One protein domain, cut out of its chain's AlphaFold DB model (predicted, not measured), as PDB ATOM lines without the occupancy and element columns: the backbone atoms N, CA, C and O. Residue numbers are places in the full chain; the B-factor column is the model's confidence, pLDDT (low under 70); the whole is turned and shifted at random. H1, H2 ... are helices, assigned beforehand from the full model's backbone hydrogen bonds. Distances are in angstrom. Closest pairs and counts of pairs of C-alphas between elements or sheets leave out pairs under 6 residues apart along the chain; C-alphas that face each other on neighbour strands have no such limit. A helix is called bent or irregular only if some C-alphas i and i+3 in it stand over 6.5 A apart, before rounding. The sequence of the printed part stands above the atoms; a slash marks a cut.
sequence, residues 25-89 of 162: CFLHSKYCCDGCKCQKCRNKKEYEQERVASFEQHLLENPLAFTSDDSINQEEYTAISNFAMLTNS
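AT A GLANCE: This is residues 25 to 89 of the 162 residues of an uncharacterized protein of Trichomonas vaginalis (UniProt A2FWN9). Two helices are set as an open L with a gap at its corner: the last part of H1 comes near the last part of H2, and the two do not share a packed core. An unnamed stretch, residues 25 to 44, folds back along one side of H1, and the link of residues 62 to 73 loops out before H2 returns toward H1. The printed part has 65 residues, with two named helices in the order H1, H2 and no named strand; the class is all helix, though under half of the residues, 31 of 65, are in named elements. The whole is loose, with a radius of gyration of the C-alphas of 14.2 A, and flat, spanning 38 by 28 by 14 A.

IN THESE COORDINATES: The printed part begins at Cys 25, C-alpha at (-40.387, -16.296, -35.131), with a helical run at residues 25 to 27. H1, residues 45 to 61, starts with C-alpha 45 at (-46.578, -6.581, -29.040) and measures 23.8 A from first to last C-alpha. H2, residues 74 to 87, measures 20.2 A and ends with C-alpha 87 at (-37.826, -23.680, -9.600).

HOW THE PARTS SIT: H1 and H2 are apart, but only just, with their closest C-alphas 8.3 A from each other. H1 is irregular, with C-alphas 46 and 49 at 8.3 A, and has a kink of 32 degrees near residue 52. In H2 every O i to N i+4 pair is within hydrogen-bond range; in H1, 11 of 13 are.

THE WHOLE: The C-alphas of Gly 35 and Ser 89, the two farthest apart, are 41.6 A from each other. The printed part has no cut. The link from H1 to H2, 12 residues, is long. The mean pLDDT of the printed part is 90.0, and residues 69 to 70 are under 70.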
ATOM      1  N   CYS A  25     -40.448 -17.595 -35.801       94.19
ATOM      2  CA  CYS A  25     -40.387 -16.296 -35.131       94.19
ATOM      3  C   CYS A  25     -40.481 -16.473 -33.608       94.19
ATOM      4  O   CYS A  25     -39.630 -15.969 -32.881       94.19
ATOM      5  N   PHE A  26     -41.467 -17.246 -33.147       94.94
ATOM      6  CA  PHE A  26     -41.712 -17.482 -31.726       94.94
ATOM      7  C   PHE A  26     -40.620 -18.328 -31.069       94.94
ATOM      8  O   PHE A  26     -40.150 -17.959 -29.999       94.94
ATOM      9  N   LEU A  27     -40.146 -19.385 -31.739       92.88
ATOM     10  CA  LEU A  27     -39.036 -20.222 -31.266       92.88
ATOM     11  C   LEU A  27     -37.760 -19.410 -31.008       92.88
ATOM     12  O   LEU A  27     -37.064 -19.643 -30.030       92.88
ATOM     13  N   HIS A  28     -37.469 -18.425 -31.862       91.06
ATOM     14  CA  HIS A  28     -36.317 -17.535 -31.691       91.06
ATOM     15  C   HIS A  28     -36.625 -16.323 -30.801       91.06
ATOM     16  O   HIS A  28     -35.892 -15.332 -30.836       91.06
ATOM     17  N   SER A  29     -37.734 -16.357 -30.060       92.19
ATOM     18  CA  SER A  29     -38.181 -15.282 -29.174       92.19
ATOM     19  C   SER A  29     -38.351 -13.923 -29.861       92.19
ATOM     20  O   SER A  29     -38.248 -12.877 -29.222       92.19
ATOM     21  N   LYS A  30     -38.662 -13.912 -31.164       93.00
ATOM     22  CA  LYS A  30     -38.889 -12.705 -31.974       93.00
ATOM     23  C   LYS A  30     -40.364 -12.536 -32.310       93.00
ATOM     24  O   LYS A  30     -41.064 -13.502 -32.600       93.00
ATOM     25  N   TYR A  31     -40.820 -11.290 -32.360       95.56
ATOM     26  CA  TYR A  31     -42.132 -10.975 -32.917       95.56
ATOM     27  C   TYR A  31     -42.190 -11.288 -34.414       95.56
ATOM     28  O   TYR A  31     -41.190 -11.187 -35.134       95.56
ATOM     29  N   CYS A  32     -43.381 -11.631 -34.897       95.25
ATOM     30  CA  CYS A  32     -43.640 -11.637 -36.329       95.25
ATOM     31  C   CYS A  32     -43.594 -10.192 -36.848       95.25
ATOM     32  O   CYS A  32     -44.237  -9.304 -36.295       95.25
ATOM     33  N   CYS A  33     -42.836  -9.967 -37.918       92.69
ATOM     34  CA  CYS A  33     -42.747  -8.675 -38.602       92.69
ATOM     35  C   CYS A  33     -43.702  -8.609 -39.804       92.69
ATOM     36  O   CYS A  33     -44.261  -9.631 -40.209       92.69
ATOM     37  N   ASP A  34     -43.795  -7.444 -40.443       90.19
ATOM     38  CA  ASP A  34     -44.639  -7.217 -41.628       90.19
ATOM     39  C   ASP A  34     -44.278  -8.097 -42.836       90.19
ATOM     40  O   ASP A  34     -45.102  -8.325 -43.718       90.19
ATOM     41  N   GLY A  35     -43.062  -8.648 -42.872       90.25
ATOM     42  CA  GLY A  35     -42.658  -9.626 -43.885       90.25
ATOM     43  C   GLY A  35     -43.248 -11.030 -43.684       90.25
ATOM     44  O   GLY A  35     -43.163 -11.862 -44.590       90.25
ATOM     45  N   CYS A  36     -43.831 -11.325 -42.518       94.88
ATOM     46  CA  CYS A  36     -44.429 -12.627 -42.228       94.88
ATOM     47  C   CYS A  36     -45.782 -12.781 -42.934       94.88
ATOM     48  O   CYS A  36     -46.609 -11.876 -42.948       94.88
ATOM     49  N   LYS A  37     -46.032 -13.973 -43.477       94.56
ATOM     50  CA  LYS A  37     -47.268 -14.333 -44.192       94.56
ATOM     51  C   LYS A  37     -48.234 -15.173 -43.347       94.56
ATOM     52  O   LYS A  37     -49.198 -15.738 -43.858       94.56
ATOM     53  N   CYS A  38     -47.964 -15.269 -42.048       95.62
ATOM     54  CA  CYS A  38     -48.786 -16.005 -41.103       95.62
ATOM     55  C   CYS A  38     -50.214 -15.450 -40.980       95.62
ATOM     56  O   CYS A  38     -50.435 -14.239 -41.031       95.62
ATOM     57  N   GLN A  39     -51.176 -16.339 -40.744       92.94
ATOM     58  CA  GLN A  39     -52.588 -16.001 -40.575       92.94
ATOM     59  C   GLN A  39     -52.955 -15.906 -39.091       92.94
ATOM     60  O   GLN A  39     -52.476 -16.690 -38.282       92.94
ATOM     61  N   LYS A  40     -53.826 -14.955 -38.717       94.62
ATOM     62  CA  LYS A  40     -54.308 -14.770 -37.325       94.62
ATOM     63  C   LYS A  40     -53.180 -14.635 -36.283       94.62
ATOM     64  O   LYS A  40     -53.313 -15.097 -35.153       94.62
ATOM     65  N   CYS A  41     -52.064 -14.017 -36.668       96.62
ATOM     66  CA  CYS A  41     -50.874 -13.896 -35.833       96.62
ATOM     67  C   CYS A  41     -51.146 -13.147 -34.521       96.62
ATOM     68  O   CYS A  41     -51.566 -11.991 -34.546       96.62
ATOM     69  N   ARG A  42     -50.802 -13.785 -33.401       97.69
ATOM     70  CA  ARG A  42     -50.754 -13.205 -32.053       97.69
ATOM     71  C   ARG A  42     -49.333 -13.088 -31.495       97.69
ATOM     72  O   ARG A  42     -49.147 -12.601 -30.396       97.69
ATOM     73  N   ASN A  43     -48.301 -13.452 -32.252       96.88
ATOM     74  CA  ASN A  43     -46.912 -13.161 -31.881       96.88
ATOM     75  C   ASN A  43     -46.535 -11.707 -32.223       96.88
ATOM     76  O   ASN A  43     -45.712 -11.457 -33.109       96.88
ATOM     77  N   LYS A  44     -47.199 -10.751 -31.565       94.81
ATOM     78  CA  LYS A  44     -47.024  -9.298 -31.729       94.81
ATOM     79  C   LYS A  44     -47.107  -8.598 -30.373       94.81
ATOM     80  O   LYS A  44     -47.669  -9.162 -29.438       94.81
ATOM     81  N   LYS A  45     -46.605  -7.362 -30.287       91.69
ATOM     82  CA  LYS A  45     -46.578  -6.581 -29.040       91.69
ATOM     83  C   LYS A  45     -47.986  -6.351 -28.472       91.69
ATOM     84  O   LYS A  45     -48.176  -6.378 -27.263       91.69
ATOM     85  N   GLU A  46     -48.985  -6.191 -29.338       92.62
ATOM     86  CA  GLU A  46     -50.393  -6.020 -28.938       92.62
ATOM     87  C   GLU A  46     -50.965  -7.211 -28.147       92.62
ATOM     88  O   GLU A  46     -51.926  -7.044 -27.401       92.62
ATOM     89  N   TYR A  47     -50.379  -8.402 -28.299       94.50
ATOM     90  CA  TYR A  47     -50.801  -9.644 -27.646       94.50
ATOM     91  C   TYR A  47     -49.739 -10.154 -26.659       94.50
ATOM     92  O   TYR A  47     -49.642 -11.357 -26.419       94.50
ATOM     93  N   GLU A  48     -48.924  -9.260 -26.087       92.25
ATOM     94  CA  GLU A  48     -47.767  -9.649 -25.267       92.25
ATOM     95  C   GLU A  48     -48.151 -10.503 -24.051       92.25
ATOM     96  O   GLU A  48     -47.436 -11.438 -23.710       92.25
ATOM     97  N   GLN A  49     -49.321 -10.262 -23.453       91.31
ATOM     98  CA  GLN A  49     -49.835 -11.098 -22.364       91.31
ATOM     99  C   GLN A  49     -50.044 -12.554 -22.790       91.31
ATOM    100  O   GLN A  49     -49.576 -13.469 -22.120       91.31
ATOM    101  N   GLU A  50     -50.698 -12.777 -23.931       94.38
ATOM    102  CA  GLU A  50     -50.895 -14.128 -24.469       94.38
ATOM    103  C   GLU A  50     -49.568 -14.760 -24.898       94.38
ATOM    104  O   GLU A  50     -49.362 -15.968 -24.748       94.38
ATOM    105  N   ARG A  51     -48.659 -13.936 -25.430       95.38
ATOM    106  CA  ARG A  51     -47.332 -14.366 -25.856       95.38
ATOM    107  C   ARG A  51     -46.506 -14.858 -24.672       95.38
ATOM    108  O   ARG A  51     -45.985 -15.967 -24.755       95.38
ATOM    109  N   VAL A  52     -46.425 -14.092 -23.583       93.31
ATOM    110  CA  VAL A  52     -45.699 -14.476 -22.362       93.31
ATOM    111  C   VAL A  52     -46.319 -15.707 -21.709       93.31
ATOM    112  O   VAL A  52     -45.590 -16.654 -21.442       93.31
ATOM    113  N   ALA A  53     -47.648 -15.766 -21.575       92.81
ATOM    114  CA  ALA A  53     -48.321 -16.960 -21.052       92.81
ATOM    115  C   ALA A  53     -47.989 -18.222 -21.872       92.81
ATOM    116  O   ALA A  53     -47.796 -19.307 -21.327       92.81
ATOM    117  N   SER A  54     -47.861 -18.081 -23.196       95.06
ATOM    118  CA  SER A  54     -47.442 -19.192 -24.056       95.06
ATOM    119  C   SER A  54     -45.975 -19.580 -23.823       95.06
ATOM    120  O   SER A  54     -45.669 -20.769 -23.804       95.06
ATOM    121  N   PHE A  55     -45.063 -18.617 -23.623       93.94
ATOM    122  CA  PHE A  55     -43.672 -18.911 -23.241       93.94
ATOM    123  C   PHE A  55     -43.598 -19.704 -21.938       93.94
ATOM    124  O   PHE A  55     -42.897 -20.715 -21.890       93.94
ATOM    125  N   GLU A  56     -44.330 -19.266 -20.914       90.56
ATOM    126  CA  GLU A  56     -44.385 -19.943 -19.617       90.56
ATOM    127  C   GLU A  56     -44.871 -21.383 -19.767       90.56
ATOM    128  O   GLU A  56     -44.220 -22.299 -19.269       90.56
ATOM    129  N   GLN A  57     -45.961 -21.599 -20.509       92.12
ATOM    130  CA  GLN A  57     -46.495 -22.939 -20.736       92.12
ATOM    131  C   GLN A  57     -45.467 -23.851 -21.425       92.12
ATOM    132  O   GLN A  57     -45.223 -24.962 -20.957       92.12
ATOM    133  N   HIS A  58     -44.830 -23.382 -22.506       94.25
ATOM    134  CA  HIS A  58     -43.831 -24.180 -23.229       94.25
ATOM    135  C   HIS A  58     -42.611 -24.506 -22.359       94.25
ATOM    136  O   HIS A  58     -42.115 -25.628 -22.424       94.25
ATOM    137  N   LEU A  59     -42.145 -23.568 -21.526       90.75
ATOM    138  CA  LEU A  59     -41.017 -23.792 -20.610       90.75
ATOM    139  C   LEU A  59     -41.364 -24.727 -19.444       90.75
ATOM    140  O   LEU A  59     -40.502 -25.490 -19.005       90.75
ATOM    141  N   LEU A  60     -42.609 -24.692 -18.960       88.38
ATOM    142  CA  LEU A  60     -43.100 -25.605 -17.927       88.38
ATOM    143  C   LEU A  60     -43.175 -27.047 -18.450       88.38
ATOM    144  O   LEU A  60     -42.809 -27.986 -17.745       88.38
ATOM    145  N   GLU A  61     -43.641 -27.220 -19.691       90.75
ATOM    146  CA  GLU A  61     -43.717 -28.523 -20.361       90.75
ATOM    147  C   GLU A  61     -42.327 -29.055 -20.730       90.75
ATOM    148  O   GLU A  61     -42.042 -30.245 -20.568       90.75
ATOM    149  N   ASN A  62     -41.456 -28.179 -21.231       90.75
ATOM    150  CA  ASN A  62     -40.098 -28.511 -21.627       90.75
ATOM    151  C   ASN A  62     -39.138 -27.348 -21.301       90.75
ATOM    152  O   ASN A  62     -39.133 -26.345 -22.020       90.75
ATOM    153  N   PRO A  63     -38.232 -27.504 -20.316       90.88
ATOM    154  CA  PRO A  63     -37.233 -26.485 -19.974       90.88
ATOM    155  C   PRO A  63     -36.317 -26.061 -21.134       90.88
ATOM    156  O   PRO A  63     -35.675 -25.014 -21.073       90.88
ATOM    157  N   LEU A  64     -36.255 -26.868 -22.194       90.06
ATOM    158  CA  LEU A  64     -35.453 -26.652 -23.397       90.06
ATOM    159  C   LEU A  64     -36.302 -26.221 -24.607       90.06
ATOM    160  O   LEU A  64     -35.833 -26.245 -25.741       90.06
ATOM    161  N   ALA A  65     -37.558 -25.807 -24.404       91.38
ATOM    162  CA  ALA A  65     -38.489 -25.478 -25.490       91.38
ATOM    163  C   ALA A  65     -37.984 -24.405 -26.475       91.38
ATOM    164  O   ALA A  65     -38.413 -24.382 -27.628       91.38
ATOM    165  N   PHE A  66     -37.080 -23.527 -26.033       90.88
ATOM    166  CA  PHE A  66     -36.555 -22.402 -26.817       90.88
ATOM    167  C   PHE A  66     -35.055 -22.497 -27.090       90.88
ATOM    168  O   PHE A  66     -34.417 -21.517 -27.474       90.88
ATOM    169  N   THR A  67     -34.479 -23.678 -26.899       84.75
ATOM    170  CA  THR A  67     -33.086 -23.931 -27.232       84.75
ATOM    171  C   THR A  67     -33.025 -24.566 -28.610       84.75
ATOM    172  O   THR A  67     -33.625 -25.614 -28.833       84.75
ATOM    173  N   SER A  68     -32.331 -23.937 -29.558       71.50
ATOM    174  CA  SER A  68     -32.014 -24.594 -30.825       71.50
ATOM    175  C   SER A  68     -31.136 -25.816 -30.540       71.50
ATOM    176  O   SER A  68     -30.075 -25.671 -29.941       71.50
ATOM    177  N   ASP A  69     -31.599 -26.999 -30.946       63.41
ATOM    178  CA  ASP A  69     -31.048 -28.320 -30.583       63.41
ATOM    179  C   ASP A  69     -29.521 -28.434 -30.815       63.41
ATOM    180  O   ASP A  69     -28.795 -29.038 -30.035       63.41
ATOM    181  N   ASP A  70     -28.993 -27.736 -31.825       65.50
ATOM    182  CA  ASP A  70     -27.576 -27.809 -32.205       65.50
ATOM    183  C   ASP A  70     -26.631 -26.908 -31.381       65.50
ATOM    184  O   ASP A  70     -25.416 -26.944 -31.591       65.50
ATOM    185  N   SER A  71     -27.144 -26.051 -30.487       70.00
ATOM    186  CA  SER A  71     -26.331 -25.000 -29.846       70.00
ATOM    187  C   SER A  71     -25.952 -25.251 -28.388       70.00
ATOM    188  O   SER A  71     -25.232 -24.430 -27.829       70.00
ATOM    189  N   ILE A  72     -26.434 -26.331 -27.766       84.00
ATOM    190  CA  ILE A  72     -26.275 -26.558 -26.323       84.00
ATOM    191  C   ILE A  72     -25.341 -27.727 -26.044       84.00
ATOM    192  O   ILE A  72     -25.513 -28.828 -26.566       84.00
ATOM    193  N   ASN A  73     -24.349 -27.499 -25.185       88.81
ATOM    194  CA  ASN A  73     -23.454 -28.554 -24.719       88.81
ATOM    195  C   ASN A  73     -24.019 -29.299 -23.488       88.81
ATOM    196  O   ASN A  73     -24.984 -28.878 -22.853       88.81
ATOM    197  N   GLN A  74     -23.396 -30.423 -23.119       88.88
ATOM    198  CA  GLN A  74     -23.871 -31.275 -22.019       88.88
ATOM    199  C   GLN A  74     -23.933 -30.553 -20.659       88.88
ATOM    200  O   GLN A  74     -24.808 -30.845 -19.839       88.88
ATOM    201  N   GLU A  75     -23.002 -29.634 -20.400       92.50
ATOM    202  CA  GLU A  75     -22.949 -28.871 -19.151       92.50
ATOM    203  C   GLU A  75     -24.098 -27.859 -19.088       92.50
ATOM    204  O   GLU A  75     -24.803 -27.793 -18.082       92.50
ATOM    205  N   GLU A  76     -24.363 -27.160 -20.190       90.56
ATOM    206  CA  GLU A  76     -25.492 -26.234 -20.326       90.56
ATOM    207  C   GLU A  76     -26.842 -26.952 -20.211       90.56
ATOM    208  O   GLU A  76     -27.708 -26.502 -19.461       90.56
ATOM    209  N   TYR A  77     -27.004 -28.106 -20.870       89.88
ATOM    210  CA  TYR A  77     -28.196 -28.950 -20.725       89.88
ATOM    211  C   TYR A  77     -28.444 -29.297 -19.252       89.88
ATOM    212  O   TYR A  77     -29.552 -29.152 -18.732       89.88
ATOM    213  N   THR A  78     -27.386 -29.731 -18.561       91.38
ATOM    214  CA  THR A  78     -27.457 -30.127 -17.152       91.38
ATOM    215  C   THR A  78     -27.805 -28.934 -16.266       91.38
ATOM    216  O   THR A  78     -28.638 -29.057 -15.369       91.38
ATOM    217  N   ALA A  79     -27.214 -27.768 -16.530       93.19
ATOM    218  CA  ALA A  79     -27.502 -26.543 -15.796       93.19
ATOM    219  C   ALA A  79     -28.969 -26.111 -15.955       93.19
ATOM    220  O   ALA A  79     -29.629 -25.849 -14.949       93.19
ATOM    221  N   ILE A  80     -29.494 -26.106 -17.186       91.12
ATOM    222  CA  ILE A  80     -30.894 -25.748 -17.467       91.12
ATOM    223  C   ILE A  80     -31.846 -26.731 -16.780       91.12
ATOM    224  O   ILE A  80     -32.771 -26.314 -16.082       91.12
ATOM    225  N   SER A  81     -31.590 -28.036 -16.914       89.69
ATOM    226  CA  SER A  81     -32.426 -29.071 -16.298       89.69
ATOM    227  C   SER A  81     -32.426 -28.984 -14.769       89.69
ATOM    228  O   SER A  81     -33.482 -29.102 -14.147       89.69
ATOM    229  N   ASN A  82     -31.262 -28.772 -14.147       92.44
ATOM    230  CA  ASN A  82     -31.152 -28.650 -12.693       92.44
ATOM    231  C   ASN A  82     -31.854 -27.389 -12.186       92.44
ATOM    232  O   ASN A  82     -32.553 -27.441 -11.176       92.44
ATOM    233  N   PHE A  83     -31.697 -26.266 -12.891       92.06
ATOM    234  CA  PHE A  83     -32.370 -25.020 -12.540       92.06
ATOM    235  C   PHE A  83     -33.895 -25.175 -12.590       92.06
ATOM    236  O   PHE A  83     -34.564 -24.851 -11.612       92.06
ATOM    237  N   ALA A  84     -34.429 -25.761 -13.666       89.56
ATOM    238  CA  ALA A  84     -35.865 -26.006 -13.803       89.56
ATOM    239  C   ALA A  84     -36.420 -26.915 -12.689       89.56
ATOM    240  O   ALA A  84     -37.515 -26.688 -12.171       89.56
ATOM    241  N   MET A  85     -35.653 -27.926 -12.268       87.38
ATOM    242  CA  MET A  85     -36.039 -28.798 -11.155       87.38
ATOM    243  C   MET A  85     -36.127 -28.039  -9.820       87.38
ATOM    244  O   MET A  85     -37.032 -28.294  -9.020       87.38
ATOM    245  N   LEU A  86     -35.212 -27.093  -9.583       88.56
ATOM    246  CA  LEU A  86     -35.223 -26.253  -8.384       88.56
ATOM    247  C   LEU A  86     -36.408 -25.282  -8.379       88.56
ATOM    248  O   LEU A  86     -37.052 -25.129  -7.344       88.56
ATOM    249  N   THR A  87     -36.731 -24.660  -9.516       83.81
ATOM    250  CA  THR A  87     -37.826 -23.680  -9.600       83.81
ATOM    251  C   THR A  87     -39.206 -24.320  -9.490       83.81
ATOM    252  O   THR A  87     -40.080 -23.745  -8.854       83.81
ATOM    253  N   ASN A  88     -39.394 -25.539 -10.008       77.19
ATOM    254  CA  ASN A  88     -40.659 -26.281  -9.874       77.19
ATOM    255  C   ASN A  88     -40.993 -26.685  -8.428       77.19
ATOM    256  O   ASN A  88     -42.122 -27.069  -8.139       77.19
ATOM    257  N   SER A  89     -40.015 -26.630  -7.520       74.00
ATOM    258  CA  SER A  89     -40.213 -26.925  -6.096       74.00
ATOM    259  C   SER A  89     -40.655 -25.696  -5.286       74.00
ATOM    260  O   SER A  89     -40.834 -25.799  -4.074       74.00
TER     261      SER A  89